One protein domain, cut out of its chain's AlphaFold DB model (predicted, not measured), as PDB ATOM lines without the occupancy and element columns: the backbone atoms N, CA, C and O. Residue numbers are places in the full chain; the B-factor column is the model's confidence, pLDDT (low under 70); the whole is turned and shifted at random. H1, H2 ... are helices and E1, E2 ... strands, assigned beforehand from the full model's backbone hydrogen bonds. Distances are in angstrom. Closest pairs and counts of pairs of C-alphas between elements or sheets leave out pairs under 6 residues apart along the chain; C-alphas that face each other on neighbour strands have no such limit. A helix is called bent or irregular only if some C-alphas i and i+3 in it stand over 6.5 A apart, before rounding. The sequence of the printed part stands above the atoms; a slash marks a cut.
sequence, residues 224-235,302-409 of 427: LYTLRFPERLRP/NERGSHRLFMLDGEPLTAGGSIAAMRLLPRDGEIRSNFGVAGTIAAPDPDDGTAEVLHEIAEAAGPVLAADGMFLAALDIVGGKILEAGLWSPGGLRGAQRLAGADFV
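Overview. This is residues 224 to 235 and 302 to 409 of the 427 residues of the protein "Glutathione synthase" of Actinomadura sp. KC216 (UniProt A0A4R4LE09). A strongly twisted sheet of five strands makes the middle of this domain, with the long kinked helix H2 laid slantwise over one face and the short helix H3 across E2 on the other, giving three layers. The small helix H1 covers the edge strand E5, and a long loop, residues 330 to 343, joins E2 to E3 at the other edge. The printed part has 120 residues, with three named helices and five named strands in the order H1 E1 E2 E3 H2 E4 E5 H3; the sheet runs E3 E2 E1 E4 E5, all antiparallel. The class is mixed, helices and strands, with under half of the residues in named elements. The whole is compact, with a radius of gyration of the C-alphas of 13.2 A and spans of 39 by 33 by 27 A.

Along the chain. H1, residues 224 to 228, begins at C-alpha 224 (361.859, 252.056, 387.891). After the cut come E1, residues 306 to 312, 19.8 A long, E2, residues 325 to 329, 13.3 A, and E3, residues 344 to 346. H2, residues 354 to 371, is 25.8 A long. E4, residues 376 to 382, spans 20.1 A and E5, residues 385 to 390, 14.6 A. H3, residues 397 to 404, ends at C-alpha 404 (352.389, 229.599, 406.548).

Arrangement. E1, E2 and E3 form a meander, each strand the antiparallel neighbour of the one before. N 308 and O 326 are 2.8 A apart between E1 and E2, and N 327 and O 346 2.8 A between E2 and E3. E1 and E4 are antiparallel, with N 309 and O 379 at 3.0 A; E4 and E5 form a hairpin, with N 380 and O 388 at 2.9 A. H2 is on the sheet at a height of 8.2 A, slantwise to the strands, at 36 degrees to E1 on the local plane; the closest C-alphas of H2 and E1 are those of Leu 358 and Leu 309, 7.1 A. H2 is only just irregular, with C-alphas 364 and 367 6.6 A apart, and has a kink of 38 degrees near residue 364. H3 is on the sheet at a height of 7.7 A, over E2 and across the strands, at 81 degrees to E2 on the local plane; the C-alphas of Ala 400 and Met 326, their closest, are 5.6 A apart. H1 is over E5 at a height of 8.4 A, and close to H2 but not clearly touching, the closest C-alphas, those of Arg 228 and Val 368, being 7.2 A apart. H2 and H3 are apart. Every O i to N i+4 pair is within hydrogen-bond range in H3, 12 of 14 in H2 and 0 of 1 in H1, where 2 of 2 O i to N i+3 pairs are.

Size, cuts and confidence. The two C-alphas farthest apart are those of Gly 333 and Ala 371, 39.5 A. Residues 236 to 301 are not printed, and C-alphas 235 and 302 are 12.2 A apart across the cut. The links E1 to E2 and E2 to E3 are long. Mean pLDDT of the printed part is 90.5; residues 337 to 343 are under 70.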
ATOM      1  N   LEU A 224     362.069 251.966 389.345       87.62
ATOM      2  CA  LEU A 224     361.859 252.056 387.891       87.62
ATOM      3  C   LEU A 224     361.484 250.711 387.270       87.62
ATOM      4  O   LEU A 224     360.726 250.683 386.304       87.62
ATOM      5  N   TYR A 225     361.970 249.608 387.844       91.00
ATOM      6  CA  TYR A 225     361.697 248.270 387.327       91.00
ATOM      7  C   TYR A 225     360.199 247.953 387.256       91.00
ATOM      8  O   TYR A 225     359.756 247.291 386.323       91.00
ATOM      9  N   THR A 226     359.396 248.506 388.172       91.75
ATOM     10  CA  THR A 226     357.934 248.314 388.178       91.75
ATOM     11  C   THR A 226     357.255 248.764 386.880       91.75
ATOM     12  O   THR A 226     356.188 248.260 386.539       91.75
ATOM     13  N   LEU A 227     357.880 249.659 386.103       91.56
ATOM     14  CA  LEU A 227     357.351 250.100 384.815       91.56
ATOM     15  C   LEU A 227     357.394 249.015 383.729       91.56
ATOM     16  O   LEU A 227     356.730 249.195 382.709       91.56
ATOM     17  N   ARG A 228     358.149 247.928 383.935       92.50
ATOM     18  CA  ARG A 228     358.211 246.772 383.026       92.50
ATOM     19  C   ARG A 228     357.009 245.843 383.178       92.50
ATOM     20  O   ARG A 228     356.707 245.096 382.254       92.50
ATOM     21  N   PHE A 229     356.316 245.899 384.316       94.88
ATOM     22  CA  PHE A 229     355.085 245.142 384.507       94.88
ATOM     23  C   PHE A 229     353.933 245.742 383.684       94.88
ATOM     24  O   PHE A 229     353.933 246.950 383.412       94.88
ATOM     25  N   PRO A 230     352.930 244.923 383.309       95.62
ATOM     26  CA  PRO A 230     351.740 245.393 382.609       95.62
ATOM     27  C   PRO A 230     351.091 246.597 383.296       95.62
ATOM     28  O   PRO A 230     350.990 246.644 384.521       95.62
ATOM     29  N   GLU A 231     350.588 247.552 382.511       94.62
ATOM     30  CA  GLU A 231     350.055 248.812 383.044       94.62
ATOM     31  C   GLU A 231     348.929 248.613 384.070       94.62
ATOM     32  O   GLU A 231     348.870 249.333 385.064       94.62
ATOM     33  N   ARG A 232     348.096 247.581 383.885       95.25
ATOM     34  CA  ARG A 232     347.022 247.219 384.824       95.25
ATOM     35  C   ARG A 232     347.520 246.859 386.230       95.25
ATOM     36  O   ARG A 232     346.768 246.997 387.187       95.25
ATOM     37  N   LEU A 233     348.766 246.391 386.350       95.38
ATOM     38  CA  LEU A 233     349.368 245.931 387.603       95.38
ATOM     39  C   LEU A 233     350.142 247.017 388.340       95.38
ATOM     40  O   LEU A 233     350.755 246.728 389.359       95.38
ATOM     41  N   ARG A 234     350.166 248.255 387.856       94.31
ATOM     42  CA  ARG A 234     350.946 249.331 388.472       94.31
ATOM     43  C   ARG A 234     350.053 250.530 388.781       94.31
ATOM     44  O   ARG A 234     349.083 250.780 388.065       94.31
ATOM     45  N   PRO A 235     350.351 251.295 389.841       94.69
ATOM     46  CA  PRO A 235     349.713 252.588 390.033       94.69
ATOM     47  C   PRO A 235     350.102 253.542 388.898       94.69
ATOM     48  O   PRO A 235     351.226 253.482 388.379       94.69
ATOM     49  N   ASN A 302     345.479 250.617 400.740       86.56
ATOM     50  CA  ASN A 302     346.620 250.620 401.651       86.56
ATOM     51  C   ASN A 302     346.212 250.716 403.133       86.56
ATOM     52  O   ASN A 302     346.962 250.253 403.989       86.56
ATOM     53  N   GLU A 303     345.032 251.260 403.448       84.94
ATOM     54  CA  GLU A 303     344.476 251.268 404.812       84.94
ATOM     55  C   GLU A 303     344.247 249.850 405.352       84.94
ATOM     56  O   GLU A 303     344.414 249.593 406.542       84.94
ATOM     57  N   ARG A 304     343.944 248.891 404.465       84.25
ATOM     58  CA  ARG A 304     343.832 247.463 404.806       84.25
ATOM     59  C   ARG A 304     345.191 246.759 404.843       84.25
ATOM     60  O   ARG A 304     345.250 245.557 405.108       84.25
ATOM     61  N   GLY A 305     346.277 247.490 404.617       86.62
ATOM     62  CA  GLY A 305     347.629 246.966 404.497       86.62
ATOM     63  C   GLY A 305     348.023 246.592 403.075       86.62
ATOM     64  O   GLY A 305     347.249 246.705 402.124       86.62
ATOM     65  N   SER A 306     349.276 246.175 402.945       90.81
ATOM     66  CA  SER A 306     349.840 245.654 401.701       90.81
ATOM     67  C   SER A 306     350.118 244.164 401.822       90.81
ATOM     68  O   SER A 306     350.158 243.609 402.917       90.81
ATOM     69  N   HIS A 307     350.317 243.505 400.693       93.00
ATOM     70  CA  HIS A 307     350.784 242.133 400.623       93.00
ATOM     71  C   HIS A 307     352.215 242.117 400.113       93.00
ATOM     72  O   HIS A 307     352.589 242.919 399.265       93.00
ATOM     73  N   ARG A 308     353.018 241.188 400.617       95.00
ATOM     74  CA  ARG A 308     354.316 240.848 400.050       95.00
ATOM     75  C   ARG A 308     354.255 239.426 399.535       95.00
ATOM     76  O   ARG A 308     354.122 238.508 400.341       95.00
ATOM     77  N   LEU A 309     354.381 239.269 398.224       97.00
ATOM     78  CA  LEU A 309     354.430 237.988 397.526       97.00
ATOM     79  C   LEU A 309     355.872 237.677 397.130       97.00
ATOM     80  O   LEU A 309     356.525 238.513 396.510       97.00
ATOM     81  N   PHE A 310     356.373 236.496 397.481       98.00
ATOM     82  CA  PHE A 310     357.685 236.039 397.035       98.00
ATOM     83  C   PHE A 310     357.552 235.254 395.734       98.00
ATOM     84  O   PHE A 310     356.700 234.378 395.609       98.00
ATOM     85  N   MET A 311     358.436 235.567 394.795       98.38
ATOM     86  CA  MET A 311     358.553 234.899 393.507       98.38
ATOM     87  C   MET A 311     359.907 234.194 393.449       98.38
ATOM     88  O   MET A 311     360.918 234.770 393.869       98.38
ATOM     89  N   LEU A 312     359.925 232.975 392.930       98.06
ATOM     90  CA  LEU A 312     361.116 232.184 392.673       98.06
ATOM     91  C   LEU A 312     361.131 231.824 391.190       98.06
ATOM     92  O   LEU A 312     360.253 231.114 390.716       98.06
ATOM     93  N   ASP A 313     362.124 232.334 390.473       95.50
ATOM     94  CA  ASP A 313     362.334 232.058 389.051       95.50
ATOM     95  C   ASP A 313     361.134 232.393 388.145       95.50
ATOM     96  O   ASP A 313     360.791 231.668 387.218       95.50
ATOM     97  N   GLY A 314     360.455 233.500 388.452       96.62
ATOM     98  CA  GLY A 314     359.245 233.923 387.745       96.62
ATOM     99  C   GLY A 314     357.952 233.261 388.219       96.62
ATOM    100  O   GLY A 314     356.887 233.768 387.901       96.62
ATOM    101  N   GLU A 315     358.010 232.231 389.057       97.75
ATOM    102  CA  GLU A 315     356.824 231.574 389.611       97.75
ATOM    103  C   GLU A 315     356.552 232.023 391.055       97.75
ATOM    104  O   GLU A 315     357.476 232.461 391.749       97.75
ATOM    105  N   PRO A 316     355.307 231.938 391.565       97.38
ATOM    106  CA  PRO A 316     355.067 232.090 392.995       97.38
ATOM    107  C   PRO A 316     355.926 231.089 393.777       97.38
ATOM    108  O   PRO A 316     355.899 229.887 393.515       97.38
ATOM    109  N   LEU A 317     356.667 231.565 394.777       98.00
ATOM    110  CA  LEU A 317     357.425 230.673 395.649       98.00
ATOM    111  C   LEU A 317     356.446 229.829 396.471       98.00
ATOM    112  O   LEU A 317     355.679 230.376 397.263       98.00
ATOM    113  N   THR A 318     356.494 228.508 396.313       96.62
ATOM    114  CA  THR A 318     355.611 227.574 397.019       96.62
ATOM    115  C   THR A 318     356.384 226.533 397.822       96.62
ATOM    116  O   THR A 318     357.515 226.182 397.499       96.62
ATOM    117  N   ALA A 319     355.775 226.052 398.907       96.75
ATOM    118  CA  ALA A 319     356.254 224.914 399.688       96.75
ATOM    119  C   ALA A 319     355.076 224.291 400.444       96.75
ATOM    120  O   ALA A 319     354.269 225.009 401.032       96.75
ATOM    121  N   GLY A 320     354.966 222.959 400.432       91.19
ATOM    122  CA  GLY A 320     353.901 222.248 401.155       91.19
ATOM    123  C   GLY A 320     352.478 222.663 400.755       91.19
ATOM    124  O   GLY A 320     351.596 222.669 401.605       91.19
ATOM    125  N   GLY A 321     352.266 223.065 399.495       89.44
ATOM    126  CA  GLY A 321     350.978 223.563 398.990       89.44
ATOM    127  C   GLY A 321     350.669 225.030 399.323       89.44
ATOM    128  O   GLY A 321     349.700 225.573 398.805       89.44
ATOM    129  N   SER A 322     351.497 225.690 400.134       92.31
ATOM    130  CA  SER A 322     351.346 227.103 400.488       92.31
ATOM    131  C   SER A 322     352.152 228.000 399.553       92.31
ATOM    132  O   SER A 322     353.252 227.636 399.137       92.31
ATOM    133  N   ILE A 323     351.649 229.208 399.290       94.25
ATOM    134  CA  ILE A 323     352.390 230.285 398.617       94.25
ATOM    135  C   ILE A 323     353.101 231.139 399.673       94.25
ATOM    136  O   ILE A 323     352.539 231.470 400.720       94.25
ATOM    137  N   ALA A 324     354.343 231.526 399.403       96.44
ATOM    138  CA  ALA A 324     355.110 232.435 400.234       96.44
ATOM    139  C   ALA A 324     354.583 233.861 400.075       96.44
ATOM    140  O   ALA A 324     355.038 234.636 399.232       96.44
ATOM    141  N   ALA A 325     353.631 234.222 400.927       95.69
ATOM    142  CA  ALA A 325     353.104 235.571 401.017       95.69
ATOM    143  C   ALA A 325     352.880 235.997 402.473       95.69
ATOM    144  O   ALA A 325     352.794 235.176 403.387       95.69
ATOM    145  N   MET A 326     352.811 237.305 402.702       93.94
ATOM    146  CA  MET A 326     352.417 237.877 403.990       93.94
ATOM    147  C   MET A 326     351.642 239.171 403.792       93.94
ATOM    148  O   MET A 326     351.903 239.920 402.852       93.94
ATOM    149  N   ARG A 327     350.747 239.464 404.728       92.69
ATOM    150  CA  ARG A 327     350.092 240.760 404.854       92.69
ATOM    151  C   ARG A 327     350.898 241.661 405.787       92.69
ATOM    152  O   ARG A 327     351.393 241.222 406.824       92.69
ATOM    153  N   LEU A 328     351.031 242.921 405.404       90.50
ATOM    154  CA  LEU A 328     351.778 243.970 406.081       90.50
ATOM    155  C   LEU A 328     350.791 245.037 406.544       90.50
ATOM    156  O   LEU A 328     350.234 245.787 405.739       90.50
ATOM    157  N   LEU A 329     350.557 245.086 407.851       86.62
ATOM    158  CA  LEU A 329     349.606 246.018 408.442       86.62
ATOM    159  C   LEU A 329     350.316 247.334 408.805       86.62
ATOM    160  O   LEU A 329     351.391 247.295 409.426       86.62
ATOM    161  N   PRO A 330     349.752 248.497 408.426       79.44
ATOM    162  CA  PRO A 330     350.288 249.792 408.822       79.44
ATOM    163  C   PRO A 330     350.166 249.975 410.342       79.44
ATOM    164  O   PRO A 330     349.369 249.313 411.006       79.44
ATOM    165  N   ARG A 331     350.986 250.863 410.909       80.81
ATOM    166  CA  ARG A 331     350.795 251.326 412.294       80.81
ATOM    167  C   ARG A 331     349.703 252.391 412.325       80.81
ATOM    168  O   ARG A 331     349.515 253.099 411.340       80.81
ATOM    169  N   ASP A 332     349.060 252.565 413.471       76.06
ATOM    170  CA  ASP A 332     348.106 253.659 413.662       76.06
ATOM    171  C   ASP A 332     348.758 255.013 413.341       76.06
ATOM    172  O   ASP A 332     349.831 255.345 413.852       76.06
ATOM    173  N   GLY A 333     348.117 255.783 412.458       75.31
ATOM    174  CA  GLY A 333     348.612 257.084 411.994       75.31
ATOM    175  C   GLY A 333     349.795 257.029 411.017       75.31
ATOM    176  O   GLY A 333     350.351 258.075 410.690       75.31
ATOM    177  N   GLU A 334     350.196 255.846 410.540       79.38
ATOM    178  CA  GLU A 334     351.284 255.668 409.577       79.38
ATOM    179  C   GLU A 334     350.740 255.319 408.186       79.38
ATOM    180  O   GLU A 334     350.062 254.314 407.989       79.38
ATOM    181  N   ILE A 335     351.091 256.134 407.191       73.81
ATOM    182  CA  ILE A 335     350.632 255.964 405.804       73.81
ATOM    183  C   ILE A 335     351.414 254.838 405.107       73.81
ATOM    184  O   ILE A 335     350.943 254.233 404.144       73.81
ATOM    185  N   ARG A 336     352.624 254.520 405.577       76.50
ATOM    186  CA  ARG A 336     353.478 253.486 404.982       76.50
ATOM    187  C   ARG A 336     353.117 252.099 405.516       76.50
ATOM    188  O   ARG A 336     353.227 251.833 406.708       76.50
ATOM    189  N   SER A 337     352.801 251.178 404.610       67.19
ATOM    190  CA  SER A 337     352.556 249.763 404.936       67.19
ATOM    191  C   SER A 337     353.673 248.823 404.456       67.19
ATOM    192  O   SER A 337     353.567 247.617 404.641       67.19
ATOM    193  N   ASN A 338     354.745 249.337 403.837       69.69
ATOM    194  CA  ASN A 338     355.809 248.495 403.281       69.69
ATOM    195  C   ASN A 338     356.596 247.746 404.369       69.69
ATOM    196  O   ASN A 338     356.662 248.164 405.524       69.69
ATOM    197  N   PHE A 339     357.248 246.644 403.998       67.31
ATOM    198  CA  PHE A 339     357.841 245.708 404.964       67.31
ATOM    199  C   PHE A 339     358.870 246.339 405.912       67.31
ATOM    200  O   PHE A 339     359.012 245.908 407.052       67.31
ATOM    201  N   GLY A 340     359.597 247.362 405.456       61.06
ATOM    202  CA  GLY A 340     360.589 248.053 406.283       61.06
ATOM    203  C   GLY A 340     359.988 248.916 407.400       61.06
ATOM    204  O   GLY A 340     360.708 249.261 408.337       61.06
ATOM    205  N   VAL A 341     358.701 249.270 407.300       64.56
ATOM    206  CA  VAL A 341     357.991 250.181 408.218       64.56
ATOM    207  C   VAL A 341     356.758 249.531 408.858       64.56
ATOM    208  O   VAL A 341     356.292 250.017 409.889       64.56
ATOM    209  N   ALA A 342     356.268 248.423 408.290       63.22
ATOM    210  CA  ALA A 342     355.073 247.716 408.729       63.22
ATOM    211  C   ALA A 342     355.049 247.506 410.250       63.22
ATOM    212  O   ALA A 342     356.050 247.145 410.883       63.22
ATOM    213  N   GLY A 343     353.882 247.750 410.843       62.84
ATOM    214  CA  GLY A 343     353.674 247.591 412.275       62.84
ATOM    215  C   GLY A 343     353.646 246.130 412.681       62.84
ATOM    216  O   GLY A 343     354.244 245.753 413.686       62.84
ATOM    217  N   THR A 344     352.953 245.313 411.894       81.06
ATOM    218  CA  THR A 344     352.741 243.887 412.144       81.06
ATOM    219  C   THR A 344     352.685 243.137 410.818       81.06
ATOM    220  O   THR A 344     352.248 243.683 409.805       81.06
ATOM    221  N   ILE A 345     353.141 241.885 410.834       90.06
ATOM    222  CA  ILE A 345     352.967 240.951 409.721       90.06
ATOM    223  C   ILE A 345     351.936 239.895 410.108       90.06
ATOM    224  O   ILE A 345     351.942 239.420 411.245       90.06
ATOM    225  N   ALA A 346     351.081 239.521 409.166       91.12
ATOM    226  CA  ALA A 346     350.058 238.496 409.329       91.12
ATOM    227  C   ALA A 346     350.053 237.558 408.118       91.12
ATOM    228  O   ALA A 346     350.602 237.892 407.063       91.12
ATOM    229  N   ALA A 347     349.456 236.377 408.271       90.19
ATOM    230  CA  ALA A 347     349.155 235.535 407.120       90.19
ATOM    231  C   ALA A 347     348.179 236.288 406.190       90.19
ATOM    232  O   ALA A 347     347.397 237.108 406.690       90.19
ATOM    233  N   PRO A 348     348.237 236.069 404.865       86.38
ATOM    234  CA  PRO A 348     347.151 236.477 403.981       86.38
ATOM    235  C   PRO A 348     345.825 235.903 404.493       86.38
ATOM    236  O   PRO A 348     345.806 234.796 405.034       86.38
ATOM    237  N   ASP A 349     344.749 236.669 404.361       83.12
ATOM    238  CA  ASP A 349     343.418 236.194 404.728       83.12
ATOM    239  C   ASP A 349     342.956 235.193 403.653       83.12
ATOM    240  O   ASP A 349     343.000 235.526 402.466       83.12
ATOM    241  N   PRO A 350     342.604 233.947 404.017       75.75
ATOM    242  CA  PRO A 350     342.175 232.955 403.038       75.75
ATOM    243  C   PRO A 350     340.814 233.286 402.408       75.75
ATOM    244  O   PRO A 350     340.534 232.791 401.320       75.75
ATOM    245  N   ASP A 351     339.993 234.121 403.055       78.25
ATOM    246  CA  ASP A 351     338.585 234.314 402.693       78.25
ATOM    247  C   ASP A 351     338.308 235.665 402.005       78.25
ATOM    248  O   ASP A 351     337.183 235.930 401.578       78.25
ATOM    249  N   ASP A 352     339.312 236.542 401.870       79.31
ATOM    250  CA  ASP A 352     339.137 237.897 401.319       79.31
ATOM    251  C   ASP A 352     339.397 238.012 399.802       79.31
ATOM    252  O   ASP A 352     339.356 239.114 399.244       79.31
ATOM    253  N   GLY A 353     339.653 236.883 399.129       80.94
ATOM    254  CA  GLY A 353     339.970 236.816 397.699       80.94
ATOM    255  C   GLY A 353     341.393 237.273 397.344       80.94
ATOM    256  O   GLY A 353     341.721 237.475 396.171       80.94
ATOM    257  N   THR A 354     342.263 237.496 398.338       84.75
ATOM    258  CA  THR A 354     343.653 237.909 398.101       84.75
ATOM    259  C   THR A 354     344.444 236.830 397.371       84.75
ATOM    260  O   THR A 354     345.315 237.169 396.573       84.75
ATOM    261  N   ALA A 355     344.174 235.546 397.618       86.62
ATOM    262  CA  ALA A 355     344.924 234.450 397.009       86.62
ATOM    263  C   ALA A 355     344.850 234.490 395.474       86.62
ATOM    264  O   ALA A 355     345.884 234.430 394.806       86.62
ATOM    265  N   GLU A 356     343.651 234.686 394.927       89.69
ATOM    266  CA  GLU A 356     343.393 234.814 393.493       89.69
ATOM    267  C   GLU A 356     344.116 236.035 392.920       89.69
ATOM    268  O   GLU A 356     344.834 235.926 391.929       89.69
ATOM    269  N   VAL A 357     344.024 237.185 393.595       91.44
ATOM    270  CA  VAL A 357     344.712 238.417 393.173       91.44
ATOM    271  C   VAL A 357     346.232 238.241 393.158       91.44
ATOM    272  O   VAL A 357     346.906 238.716 392.243       91.44
ATOM    273  N   LEU A 358     346.803 237.571 394.164       94.00
ATOM    274  CA  LEU A 358     348.238 237.290 394.208       94.00
ATOM    275  C   LEU A 358     348.658 236.348 393.078       94.00
ATOM    276  O   LEU A 358     349.723 236.557 392.497       94.00
ATOM    277  N   HIS A 359     347.827 235.361 392.742       92.81
ATOM    278  CA  HIS A 359     348.076 234.457 391.626       92.81
ATOM    279  C   HIS A 359     348.029 235.191 390.279       92.81
ATOM    280  O   HIS A 359     348.987 235.117 389.518       92.81
ATOM    281  N   GLU A 360     347.002 236.004 390.027       94.56
ATOM    282  CA  GLU A 360     346.898 236.813 388.802       94.56
ATOM    283  C   GLU A 360     348.072 237.788 388.630       94.56
ATOM    284  O   GLU A 360     348.513 238.081 387.510       94.56
ATOM    285  N   ILE A 361     348.570 238.344 389.739       96.62
ATOM    286  CA  ILE A 361     349.767 239.187 389.732       96.62
ATOM    287  C   ILE A 361     350.997 238.349 389.400       96.62
ATOM    288  O   ILE A 361     351.810 238.787 388.584       96.62
ATOM    289  N   ALA A 362     351.137 237.172 390.008       97.12
ATOM    290  CA  ALA A 362     352.247 236.265 389.756       97.12
ATOM    291  C   ALA A 362     352.310 235.845 388.284       97.12
ATOM    292  O   ALA A 362     353.352 236.018 387.663       97.12
ATOM    293  N   GLU A 363     351.193 235.408 387.699       97.06
ATOM    294  CA  GLU A 363     351.112 234.981 386.295       97.06
ATOM    295  C   GLU A 363     351.527 236.087 385.317       97.06
ATOM    296  O   GLU A 363     352.169 235.836 384.297       97.06
ATOM    297  N   ALA A 364     351.182 237.340 385.616       97.06
ATOM    298  CA  ALA A 364     351.472 238.459 384.726       97.06
ATOM    299  C   ALA A 364     352.827 239.137 384.986       97.06
ATOM    300  O   ALA A 364     353.407 239.711 384.062       97.06
ATOM    301  N   ALA A 365     353.346 239.096 386.216       97.31
ATOM    302  CA  ALA A 365     354.674 239.613 386.555       97.31
ATOM    303  C   ALA A 365     355.786 238.578 386.313       97.31
ATOM    304  O   ALA A 365     356.920 238.954 386.008       97.31
ATOM    305  N   GLY A 366     355.457 237.295 386.430       97.94
ATOM    306  CA  GLY A 366     356.362 236.157 386.347       97.94
ATOM    307  C   GLY A 366     357.204 236.109 385.078       97.94
ATOM    308  O   GLY A 366     358.431 236.114 385.188       97.94
ATOM    309  N   PRO A 367     356.602 236.199 383.876       97.81
ATOM    310  CA  PRO A 367     357.349 236.205 382.620       97.81
ATOM    311  C   PRO A 367     358.372 237.342 382.521       97.81
ATOM    312  O   PRO A 367     359.447 237.156 381.961       97.81
ATOM    313  N   VAL A 368     358.069 238.516 383.092       96.56
ATOM    314  CA  VAL A 368     359.004 239.654 383.126       96.56
ATOM    315  C   VAL A 368     360.184 239.347 384.050       96.56
ATOM    316  O   VAL A 368     361.330 239.584 383.685       96.56
ATOM    317  N   LEU A 369     359.910 238.799 385.239       97.31
ATOM    318  CA  LEU A 369     360.938 238.406 386.205       97.31
ATOM    319  C   LEU A 369     361.846 237.300 385.652       97.31
ATOM    320  O   LEU A 369     363.065 237.424 385.753       97.31
ATOM    321  N   ALA A 370     361.272 236.265 385.036       97.31
ATOM    322  CA  ALA A 370     362.018 235.167 384.429       97.31
ATOM    323  C   ALA A 370     362.887 235.643 383.255       97.31
ATOM    324  O   ALA A 370     364.071 235.317 383.196       97.31
ATOM    325  N   ALA A 371     362.337 236.471 382.357       96.69
ATOM    326  CA  ALA A 371     363.074 237.006 381.209       96.69
ATOM    327  C   ALA A 371     364.278 237.866 381.622       96.69
ATOM    328  O   ALA A 371     365.313 237.841 380.958       96.69
ATOM    329  N   ASP A 372     364.154 238.598 382.730       95.69
ATOM    330  CA  ASP A 372     365.240 239.397 383.295       95.69
ATOM    331  C   ASP A 372     366.107 238.589 384.293       95.69
ATOM    332  O   ASP A 372     366.974 239.157 384.950       95.69
ATOM    333  N   GLY A 373     365.906 237.271 384.434       96.19
ATOM    334  CA  GLY A 373     366.736 236.396 385.272       96.19
ATOM    335  C   GLY A 373     366.638 236.668 386.780       96.19
ATOM    336  O   GLY A 373     367.603 236.463 387.525       96.19
ATOM    337  N   MET A 374     365.485 237.151 387.248       96.50
ATOM    338  CA  MET A 374     365.222 237.439 388.659       96.50
ATOM    339  C   MET A 374     364.932 236.152 389.423       96.50
ATOM    340  O   MET A 374     363.794 235.692 389.494       96.50
ATOM    341  N   PHE A 375     365.977 235.588 390.029       97.50
ATOM    342  CA  PHE A 375     365.895 234.301 390.712       97.50
ATOM    343  C   PHE A 375     364.999 234.346 391.951       97.50
ATOM    344  O   PHE A 375     364.116 233.515 392.091       97.50
ATOM    345  N   LEU A 376     365.194 235.317 392.847       97.69
ATOM    346  CA  LEU A 376     364.362 235.488 394.041       97.69
ATOM    347  C   LEU A 376     363.916 236.943 394.149       97.69
ATOM    348  O   LEU A 376     364.741 237.831 394.371       97.69
ATOM    349  N   ALA A 377     362.610 237.174 394.056       96.69
ATOM    350  CA  ALA A 377     362.006 238.498 394.129       96.69
ATOM    351  C   ALA A 377     360.917 238.567 395.208       96.69
ATOM    352  O   ALA A 377     360.344 237.556 395.611       96.69
ATOM    353  N   ALA A 378     360.622 239.776 395.678       95.62
ATOM    354  CA  ALA A 378     359.444 240.056 396.493       95.62
ATOM    355  C   ALA A 378     358.661 241.229 395.901       95.62
ATOM    356  O   ALA A 378     359.229 242.301 395.696       95.62
ATOM    357  N   LEU A 379     357.373 241.037 395.645       95.62
ATOM    358  CA  LEU A 379     356.470 242.053 395.118       95.62
ATOM    359  C   LEU A 379     355.632 242.622 396.263       95.62
ATOM    360  O   LEU A 379     354.919 241.873 396.931       95.62
ATOM    361  N   ASP A 380     355.717 243.935 396.480       93.62
ATOM    362  CA  ASP A 380     354.875 244.653 397.438       93.62
ATOM    363  C   ASP A 380     353.615 245.144 396.713       93.62
ATOM    364  O   ASP A 380     353.697 245.932 395.770       93.62
ATOM    365  N   ILE A 381     352.451 244.662 397.140       94.38
ATOM    366  CA  ILE A 381     351.176 244.739 396.425       94.38
ATOM    367  C   ILE A 381     350.131 245.445 397.289       94.38
ATOM    368  O   ILE A 381     349.932 245.103 398.452       94.38
ATOM    369  N   VAL A 382     349.402 246.396 396.709       92.19
ATOM    370  CA  VAL A 382     348.237 247.041 397.329       92.19
ATOM    371  C   VAL A 382     347.114 247.113 396.310       92.19
ATOM    372  O   VAL A 382     347.311 247.619 395.210       92.19
ATOM    373  N   GLY A 383     345.923 246.630 396.675       89.81
ATOM    374  CA  GLY A 383     344.727 246.742 395.832       89.81
ATOM    375  C   GLY A 383     344.926 246.224 394.402       89.81
ATOM    376  O   GLY A 383     344.528 246.900 393.458       89.81
ATOM    377  N   GLY A 384     345.606 245.085 394.239       92.81
ATOM    378  CA  GLY A 384     345.883 244.487 392.926       92.81
ATOM    379  C   GLY A 384     347.037 245.126 392.138       92.81
ATOM    380  O   GLY A 384     347.283 244.736 391.000       92.81
ATOM    381  N   LYS A 385     347.752 246.105 392.710       95.12
ATOM    382  CA  LYS A 385     348.849 246.824 392.048       95.12
ATOM    383  C   LYS A 385     350.177 246.633 392.776       95.12
ATOM    384  O   LYS A 385     350.244 246.750 393.996       95.12
ATOM    385  N   ILE A 386     351.241 246.404 392.016       94.94
ATOM    386  CA  ILE A 386     352.628 246.310 392.468       94.94
ATOM    387  C   ILE A 386     353.159 247.727 392.716       94.94
ATOM    388  O   ILE A 386     353.282 248.537 391.795       94.94
ATOM    389  N   LEU A 387     353.485 248.028 393.970       90.56
ATOM    390  CA  LEU A 387     354.063 249.304 394.389       90.56
ATOM    391  C   LEU A 387     355.587 249.324 394.266       90.56
ATOM    392  O   LEU A 387     356.155 250.348 393.875       90.56
ATOM    393  N   GLU A 388     356.238 248.223 394.648       89.81
ATOM    394  CA  GLU A 388     357.695 248.043 394.655       89.81
ATOM    395  C   GLU A 388     358.048 246.569 394.402       89.81
ATOM    396  O   GLU A 388     357.275 245.670 394.735       89.81
ATOM    397  N   ALA A 389     359.226 246.324 393.825       91.56
ATOM    398  CA  ALA A 389     359.780 244.986 393.638       91.56
ATOM    399  C   ALA A 389     361.173 244.915 394.282       91.56
ATOM    400  O   ALA A 389     362.083 245.651 393.909       91.56
ATOM    401  N   GLY A 390     361.342 244.038 395.269       91.88
ATOM    402  CA  GLY A 390     362.622 243.753 395.907       91.88
ATOM    403  C   GLY A 390     363.361 242.647 395.164       91.88
ATOM    404  O   GLY A 390     363.028 241.478 395.346       91.88
ATOM    405  N   LEU A 391     364.357 243.015 394.357       92.69
ATOM    406  CA  LEU A 391     365.013 242.106 393.401       92.69
ATOM    407  C   LEU A 391     366.420 241.659 393.819       92.69
ATOM    408  O   LEU A 391     366.884 240.602 393.407       92.69
ATOM    409  N   TRP A 392     367.095 242.448 394.656       90.62
ATOM    410  CA  TRP A 392     368.462 242.165 395.106       90.62
ATOM    411  C   TRP A 392     368.495 241.267 396.341       90.62
ATOM    412  O   TRP A 392     369.021 240.158 396.335       90.62
ATOM    413  N   SER A 393     367.912 241.753 397.437       91.25
ATOM    414  CA  SER A 393     367.935 241.048 398.716       91.25
ATOM    415  C   SER A 393     366.574 241.093 399.413       91.25
ATOM    416  O   SER A 393     366.454 241.674 400.495       91.25
ATOM    417  N   PRO A 394     365.509 240.509 398.819       92.56
ATOM    418  CA  PRO A 394     364.185 240.501 399.432       92.56
ATOM    419  C   PRO A 394     364.217 239.928 400.855       92.56
ATOM    420  O   PRO A 394     364.688 238.812 401.109       92.56
ATOM    421  N   GLY A 395     363.725 240.737 401.792       91.31
ATOM    422  CA  GLY A 395     363.599 240.408 403.207       91.31
ATOM    423  C   GLY A 395     362.215 239.858 403.550       91.31
ATOM    424  O   GLY A 395     361.241 240.118 402.847       91.31
ATOM    425  N   GLY A 396     362.124 239.144 404.674       92.94
ATOM    426  CA  GLY A 396     360.851 238.693 405.247       92.94
ATOM    427  C   GLY A 396     360.503 237.229 405.009       92.94
ATOM    428  O   GLY A 396     359.539 236.759 405.601       92.94
ATOM    429  N   LEU A 397     361.303 236.473 404.251       95.94
ATOM    430  CA  LEU A 397     360.986 235.083 403.903       95.94
ATOM    431  C   LEU A 397     360.752 234.192 405.137       95.94
ATOM    432  O   LEU A 397     359.782 233.444 405.197       95.94
ATOM    433  N   ARG A 398     361.569 234.355 406.189       94.44
ATOM    434  CA  ARG A 398     361.375 233.664 407.481       94.44
ATOM    435  C   ARG A 398     360.044 234.006 408.161       94.44
ATOM    436  O   ARG A 398     359.515 233.200 408.922       94.44
ATOM    437  N   GLY A 399     359.546 235.222 407.950       94.12
ATOM    438  CA  GLY A 399     358.232 235.653 408.416       94.12
ATOM    439  C   GLY A 399     357.123 234.893 407.697       94.12
ATOM    440  O   GLY A 399     356.286 234.310 408.374       94.12
ATOM    441  N   ALA A 400     357.181 234.829 406.362       95.19
ATOM    442  CA  ALA A 400     356.226 234.076 405.544       95.19
ATOM    443  C   ALA A 400     356.224 232.595 405.933       95.19
ATOM    444  O   ALA A 400     355.175 232.036 406.217       95.19
ATOM    445  N   GLN A 401     357.408 231.991 406.052       95.94
ATOM    446  CA  GLN A 401     357.578 230.595 406.464       95.94
ATOM    447  C   GLN A 401     356.943 230.306 407.826       95.94
ATOM    448  O   GLN A 401     356.246 229.310 407.981       95.94
ATOM    449  N   ARG A 402     357.131 231.190 408.816       95.25
ATOM    450  CA  ARG A 402     356.498 231.025 410.132       95.25
ATOM    451  C   ARG A 402     354.977 231.153 410.065       95.25
ATOM    452  O   ARG A 402     354.295 230.414 410.759       95.25
ATOM    453  N   LEU A 403     354.469 232.106 409.285       94.81
ATOM    454  CA  LEU A 403     353.032 232.355 409.153       94.81
ATOM    455  C   LEU A 403     352.321 231.216 408.411       94.81
ATOM    456  O   LEU A 403     351.238 230.824 408.821       94.81
ATOM    457  N   ALA A 404     352.945 230.676 407.363       94.38
ATOM    458  CA  ALA A 404     352.389 229.599 406.548       94.38
ATOM    459  C   ALA A 404     352.689 228.190 407.090       94.38
ATOM    460  O   ALA A 404     352.098 227.223 406.622       94.38
ATOM    461  N   GLY A 405     353.644 228.047 408.017       95.69
ATOM    462  CA  GLY A 405     354.102 226.739 408.494       95.69
ATOM    463  C   GLY A 405     354.814 225.898 407.424       95.69
ATOM    464  O   GLY A 405     354.829 224.676 407.533       95.69
ATOM    465  N   ALA A 406     355.397 226.532 406.401       96.44
ATOM    466  CA  ALA A 406     355.971 225.872 405.225       96.44
ATOM    467  C   ALA A 406     357.446 226.242 405.000       96.44
ATOM    468  O   ALA A 406     357.848 227.382 405.239       96.44
ATOM    469  N   ASP A 407     358.264 225.295 404.522       97.38
ATOM    470  CA  ASP A 407     359.716 225.479 404.370       97.38
ATOM    471  C   ASP A 407     360.116 226.191 403.066       97.38
ATOM    472  O   ASP A 407     360.722 225.616 402.163       97.38
ATOM    473  N   PHE A 408     359.781 227.478 402.967       98.44
ATOM    474  CA  PHE A 408     360.145 228.287 401.803       98.44
ATOM    475  C   PHE A 408     361.653 228.522 401.682       98.44
ATOM    476  O   PHE A 408     362.163 228.639 400.573       98.44
ATOM    477  N   VAL A 409     362.382 228.611 402.799       98.19
ATOM    478  CA  VAL A 409     363.850 228.724 402.773       98.19
ATOM    479  C   VAL A 409     364.450 227.470 402.142       98.19
ATOM    480  O   VAL A 409     365.320 227.597 401.282       98.19
TER     481      VAL A 409